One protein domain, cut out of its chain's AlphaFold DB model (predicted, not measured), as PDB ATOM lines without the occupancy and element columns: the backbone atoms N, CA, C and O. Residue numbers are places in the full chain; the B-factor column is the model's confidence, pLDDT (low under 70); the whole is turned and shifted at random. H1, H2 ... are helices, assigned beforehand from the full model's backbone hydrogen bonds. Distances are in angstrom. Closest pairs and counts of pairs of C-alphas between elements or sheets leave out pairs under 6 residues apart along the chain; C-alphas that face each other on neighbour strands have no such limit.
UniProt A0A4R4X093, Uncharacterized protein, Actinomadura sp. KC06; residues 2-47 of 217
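This is residues 2 to 47 of the 217 residues of an uncharacterized protein of Actinomadura sp. KC06 (UniProt A0A4R4X093). One long helix, H2, reaches out of a small body like an arm; the body, residues 2 to 32, holds the first loop, the short helix H1, the link and the part of H2 nearest to it. Residues 33 to 47, the far part of H2 and the tail after it, stick out from that body. The printed part has 46 residues with two named helices, H1 then H2 along the chain, no named strand, and the class all helix. The whole is only just loose, close to extended, with a radius of gyration of the C-alphas of 13.7 A and spans of 38 by 18 by 18 A.

Begin with the longest helix, H2, residues 25 to 40; of these, residues 33 to 40 stand free, as do residues 41 to 47 after them. Go back along the chain to H1, residues 10 to 16, and you will find it apart from H2, with no C-alpha of the one within 8 A of the other. A short link of 8 residues joins them. On the backbone, every O i to N i+4 pair inside H1 and H2 is within hydrogen-bond range.

Find C-alpha 25 at (46.944, 2.695, 30.417); from there H2 runs 22.0 A to C-alpha 40 at (33.213, 13.499, 43.790). H1 begins at C-alpha 10, at (42.607, -9.697, 36.231), and is 9.7 A long from first to last C-alpha.

Look at Pro 20 and Gly 45 for the two C-alphas farthest apart, 39.2 A. The body without residues 33 to 47 spans 23 by 15 by 11 A. The printed part has no cut and no long link. Its mean pLDDT is 94.2, and no printed residue is under 70.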
ATOM      1  N   ASP A   2      35.551  -2.487  27.946       70.31
ATOM      2  CA  ASP A   2      37.000  -2.387  27.782       70.31
ATOM      3  C   ASP A   2      37.542  -1.617  28.989       70.31
ATOM      4  O   ASP A   2      37.185  -0.461  29.217       70.31
ATOM      5  N   GLY A   3      38.286  -2.313  29.852       82.38
ATOM      6  CA  GLY A   3      38.909  -1.714  31.029       82.38
ATOM      7  C   GLY A   3      40.075  -0.798  30.648       82.38
ATOM      8  O   GLY A   3      40.315  -0.503  29.481       82.38
ATOM      9  N   LEU A   4      40.860  -0.374  31.639       91.81
ATOM     10  CA  LEU A   4      42.077   0.416  31.394       91.81
ATOM     11  C   LEU A   4      43.133  -0.359  30.586       91.81
ATOM     12  O   LEU A   4      43.915   0.245  29.844       91.81
ATOM     13  N   VAL A   5      43.126  -1.685  30.723       94.06
ATOM     14  CA  VAL A   5      43.989  -2.646  30.032       94.06
ATOM     15  C   VAL A   5      43.102  -3.768  29.469       94.06
ATOM     16  O   VAL A   5      42.175  -4.194  30.167       94.06
ATOM     17  N   PRO A   6      43.345  -4.251  28.236       93.06
ATOM     18  CA  PRO A   6      42.617  -5.383  27.663       93.06
ATOM     19  C   PRO A   6      42.830  -6.694  28.435       93.06
ATOM     20  O   PRO A   6      43.915  -6.951  28.954       93.06
ATOM     21  N   GLY A   7      41.799  -7.539  28.467       92.69
ATOM     22  CA  GLY A   7      41.815  -8.863  29.097       92.69
ATOM     23  C   GLY A   7      40.457  -9.226  29.703       92.69
ATOM     24  O   GLY A   7      39.695  -8.340  30.123       92.69
ATOM     25  N   ASN A   8      40.156 -10.520  29.733       91.50
ATOM     26  CA  ASN A   8      38.887 -11.069  30.211       91.50
ATOM     27  C   ASN A   8      38.812 -11.120  31.739       91.50
ATOM     28  O   ASN A   8      37.736 -10.943  32.307       91.50
ATOM     29  N   ASP A   9      39.955 -11.292  32.399       89.38
ATOM     30  CA  ASP A   9      40.084 -11.325  33.852       89.38
ATOM     31  C   ASP A   9      41.276 -10.482  34.338       89.38
ATOM     32  O   ASP A   9      41.958  -9.809  33.559       89.38
ATOM     33  N   TYR A  10      41.512 -10.470  35.651       88.50
ATOM     34  CA  TYR A  10      42.607  -9.697  36.231       88.50
ATOM     35  C   TYR A  10      43.993 -10.258  35.875       88.50
ATOM     36  O   TYR A  10      44.935  -9.473  35.776       88.50
ATOM     37  N   LYS A  11      44.130 -11.575  35.656       88.81
ATOM     38  CA  LYS A  11      45.412 -12.218  35.328       88.81
ATOM     39  C   LYS A  11      45.846 -11.825  33.923       88.81
ATOM     40  O   LYS A  11      46.969 -11.363  33.736       88.81
ATOM     41  N   GLU A  12      44.937 -11.923  32.954       92.44
ATOM     42  CA  GLU A  12      45.176 -11.480  31.580       92.44
ATOM     43  C   GLU A  12      45.484  -9.977  31.522       92.44
ATOM     44  O   GLU A  12      46.419  -9.557  30.839       92.44
ATOM     45  N   ARG A  13      44.741  -9.150  32.272       93.25
ATOM     46  CA  ARG A  13      44.987  -7.698  32.336       93.25
ATOM     47  C   ARG A  13      46.331  -7.367  32.976       93.25
ATOM     48  O   ARG A  13      47.041  -6.513  32.456       93.25
ATOM     49  N   GLY A  14      46.688  -8.047  34.064       91.81
ATOM     50  CA  GLY A  14      47.982  -7.903  34.728       91.81
ATOM     51  C   GLY A  14      49.138  -8.266  33.797       91.81
ATOM     52  O   GLY A  14      50.059  -7.471  33.626       91.81
ATOM     53  N   ALA A  15      49.037  -9.401  33.100       92.50
ATOM     54  CA  ALA A  15      50.028  -9.829  32.112       92.50
ATOM     55  C   ALA A  15      50.189  -8.827  30.954       92.50
ATOM     56  O   ALA A  15      51.285  -8.662  30.422       92.50
ATOM     57  N   ASN A  16      49.117  -8.121  30.581       94.94
ATOM     58  CA  ASN A  16      49.142  -7.120  29.517       94.94
ATOM     59  C   ASN A  16      49.736  -5.761  29.923       94.94
ATOM     60  O   ASN A  16      50.014  -4.955  29.035       94.94
ATOM     61  N   LEU A  17      49.974  -5.486  31.213       92.50
ATOM     62  CA  LEU A  17      50.549  -4.206  31.664       92.50
ATOM     63  C   LEU A  17      51.912  -3.910  31.021       92.50
ATOM     64  O   LEU A  17      52.208  -2.758  30.705       92.50
ATOM     65  N   SER A  18      52.724  -4.946  30.802       89.81
ATOM     66  CA  SER A  18      54.063  -4.850  30.207       89.81
ATOM     67  C   SER A  18      54.102  -5.149  28.704       89.81
ATOM     68  O   SER A  18      55.187  -5.288  28.140       89.81
ATOM     69  N   THR A  19      52.950  -5.276  28.037       94.06
ATOM     70  CA  THR A  19      52.864  -5.567  26.596       94.06
ATOM     71  C   THR A  19      52.353  -4.348  25.817       94.06
ATOM     72  O   THR A  19      51.805  -3.414  26.409       94.06
ATOM     73  N   PRO A  20      52.465  -4.331  24.473       95.31
ATOM     74  CA  PRO A  20      51.855  -3.276  23.662       95.31
ATOM     75  C   PRO A  20      50.343  -3.118  23.883       95.31
ATOM     76  O   PRO A  20      49.823  -2.020  23.700       95.31
ATOM     77  N   ALA A  21      49.638  -4.170  24.319       92.94
ATOM     78  CA  ALA A  21      48.212  -4.093  24.640       92.94
ATOM     79  C   ALA A  21      47.929  -3.173  25.843       92.94
ATOM     80  O   ALA A  21      46.884  -2.524  25.893       92.94
ATOM     81  N   GLY A  22      48.865  -3.070  26.791       92.94
ATOM     82  CA  GLY A  22      48.793  -2.148  27.923       92.94
ATOM     83  C   GLY A  22      49.172  -0.706  27.587       92.94
ATOM     84  O   GLY A  22      48.968   0.179  28.417       92.94
ATOM     85  N   ALA A  23      49.687  -0.416  26.387       94.31
ATOM     86  CA  ALA A  23      50.163   0.921  26.041       94.31
ATOM     87  C   ALA A  23      49.090   1.997  26.301       94.31
ATOM     88  O   ALA A  23      47.915   1.843  25.954       94.31
ATOM     89  N   GLY A  24      49.486   3.092  26.950       94.44
ATOM     90  CA  GLY A  24      48.592   4.209  27.263       94.44
ATOM     91  C   GLY A  24      47.702   4.028  28.506       94.44
ATOM     92  O   GLY A  24      46.793   4.834  28.719       94.44
ATOM     93  N   TYR A  25      47.865   2.953  29.297       95.56
ATOM     94  CA  TYR A  25      46.944   2.695  30.417       95.56
ATOM     95  C   TYR A  25      47.039   3.753  31.518       95.56
ATOM     96  O   TYR A  25      46.020   4.076  32.118       95.56
ATOM     97  N   ASN A  26      48.220   4.336  31.751       96.31
ATOM     98  CA  ASN A  26      48.396   5.400  32.741       96.31
ATOM     99  C   ASN A  26      47.676   6.689  32.317       96.31
ATOM    100  O   ASN A  26      47.093   7.381  33.145       96.31
ATOM    101  N   GLU A  27      47.667   7.013  31.027       96.56
ATOM    102  CA  GLU A  27      46.944   8.152  30.467       96.56
ATOM    103  C   GLU A  27      45.434   7.944  30.604       96.56
ATOM    104  O   GLU A  27      44.724   8.838  31.069       96.56
ATOM    105  N   ARG A  28      44.943   6.738  30.280       96.62
ATOM    106  CA  ARG A  28      43.532   6.364  30.475       96.62
ATOM    107  C   ARG A  28      43.134   6.387  31.950       96.62
ATOM    108  O   ARG A  28      42.074   6.922  32.276       96.62
ATOM    109  N   LEU A  29      43.986   5.858  32.831       97.12
ATOM    110  CA  LEU A  29      43.797   5.886  34.281       97.12
ATOM    111  C   LEU A  29      43.670   7.330  34.766       97.12
ATOM    112  O   LEU A  29      42.682   7.681  35.399       97.12
ATOM    113  N   ASN A  30      44.619   8.196  34.415       98.25
ATOM    114  CA  ASN A  30      44.612   9.584  34.870       98.25
ATOM    115  C   ASN A  30      43.430  10.390  34.315       98.25
ATOM    116  O   ASN A  30      42.842  11.180  35.054       98.25
ATOM    117  N   ALA A  31      43.017  10.157  33.065       97.19
ATOM    118  CA  ALA A  31      41.806  10.765  32.511       97.19
ATOM    119  C   ALA A  31      40.542  10.322  33.273       97.19
ATOM    120  O   ALA A  31      39.649  11.132  33.546       97.19
ATOM    121  N   PHE A  32      40.473   9.045  33.659       97.19
ATOM    122  CA  PHE A  32      39.392   8.527  34.493       97.19
ATOM    123  C   PHE A  32      39.409   9.140  35.900       97.19
ATOM    124  O   PHE A  32      38.374   9.621  36.363       97.19
ATOM    125  N   LEU A  33      40.572   9.186  36.557       98.12
ATOM    126  CA  LEU A  33      40.723   9.756  37.899       98.12
ATOM    127  C   LEU A  33      40.390  11.253  37.928       98.12
ATOM    128  O   LEU A  33      39.729  11.710  38.858       98.12
ATOM    129  N   GLU A  34      40.759  12.014  36.896       98.06
ATOM    130  CA  GLU A  34      40.371  13.423  36.780       98.06
ATOM    131  C   GLU A  34      38.845  13.580  36.701       98.06
ATOM    132  O   GLU A  34      38.263  14.435  37.377       98.06
ATOM    133  N   LYS A  35      38.174  12.737  35.905       97.94
ATOM    134  CA  LYS A  35      36.708  12.720  35.832       97.94
ATOM    135  C   LYS A  35      36.091  12.340  37.181       97.94
ATOM    136  O   LYS A  35      35.142  12.992  37.607       97.94
ATOM    137  N   ALA A  36      36.632  11.330  37.860       97.69
ATOM    138  CA  ALA A  36      36.165  10.907  39.178       97.69
ATOM    139  C   ALA A  36      36.296  12.036  40.212       97.69
ATOM    140  O   ALA A  36      35.326  12.347  40.900       97.69
ATOM    141  N   LEU A  37      37.442  12.722  40.257       98.06
ATOM    142  CA  LEU A  37      37.669  13.871  41.136       98.06
ATOM    143  C   LEU A  37      36.667  15.003  40.886       98.06
ATOM    144  O   LEU A  37      36.078  15.510  41.840       98.06
ATOM    145  N   LYS A  38      36.436  15.381  39.619       97.69
ATOM    146  CA  LYS A  38      35.456  16.424  39.255       97.69
ATOM    147  C   LYS A  38      34.040  16.073  39.711       97.69
ATOM    148  O   LYS A  38      33.302  16.967  40.109       97.69
ATOM    149  N   THR A  39      33.680  14.792  39.674       98.19
ATOM    150  CA  THR A  39      32.365  14.306  40.115       98.19
ATOM    151  C   THR A  39      32.246  14.246  41.640       98.19
ATOM    152  O   THR A  39      31.221  14.640  42.186       98.19
ATOM    153  N   VAL A  40      33.273  13.755  42.340       97.94
ATOM    154  CA  VAL A  40      33.213  13.499  43.790       97.94
ATOM    155  C   VAL A  40      33.412  14.773  44.609       97.94
ATOM    156  O   VAL A  40      32.730  14.963  45.615       97.94
ATOM    157  N   ARG A  41      34.317  15.670  44.198       96.12
ATOM    158  CA  ARG A  41      34.714  16.833  45.012       96.12
ATOM    159  C   ARG A  41      33.555  17.775  45.393       96.12
ATOM    160  O   ARG A  41      33.553  18.219  46.536       96.12
ATOM    161  N   PRO A  42      32.559  18.062  44.530       97.69
ATOM    162  CA  PRO A  42      31.394  18.864  44.922       97.69
ATOM    163  C   PRO A  42      30.478  18.187  45.953       97.69
ATOM    164  O   PRO A  42      29.697  18.866  46.610       97.69
ATOM    165  N   LEU A  43      30.551  16.857  46.077       98.25
ATOM    166  CA  LEU A  43      29.678  16.045  46.930       98.25
ATOM    167  C   LEU A  43      30.342  15.654  48.257       98.25
ATOM    168  O   LEU A  43      29.656  15.261  49.197       98.25
ATOM    169  N   PHE A  44      31.671  15.742  48.339       98.00
ATOM    170  CA  PHE A  44      32.447  15.292  49.488       98.00
ATOM    171  C   PHE A  44      33.542  16.297  49.861       98.00
ATOM    172  O   PHE A  44      34.499  16.507  49.116       98.00
ATOM    173  N   GLY A  45      33.416  16.885  51.055       96.62
ATOM    174  CA  GLY A  45      34.368  17.865  51.593       96.62
ATOM    175  C   GLY A  45      35.563  17.272  52.349       96.62
ATOM    176  O   GLY A  45      36.388  18.026  52.858       96.62
ATOM    177  N   GLY A  46      35.652  15.944  52.473       97.75
ATOM    178  CA  GLY A  46      36.770  15.274  53.140       97.75
ATOM    179  C   GLY A  46      38.010  15.120  52.251       97.75
ATOM    180  O   GLY A  46      38.027  15.518  51.084       97.75
ATOM    181  N   LYS A  47      39.061  14.506  52.818       97.62
ATOM    182  CA  LYS A  47      40.301  14.206  52.088       97.62
ATOM    183  C   LYS A  47      40.065  13.115  51.045       97.62
ATOM    184  O   LYS A  47      39.438  12.101  51.340       97.62
TER     185      LYS A  47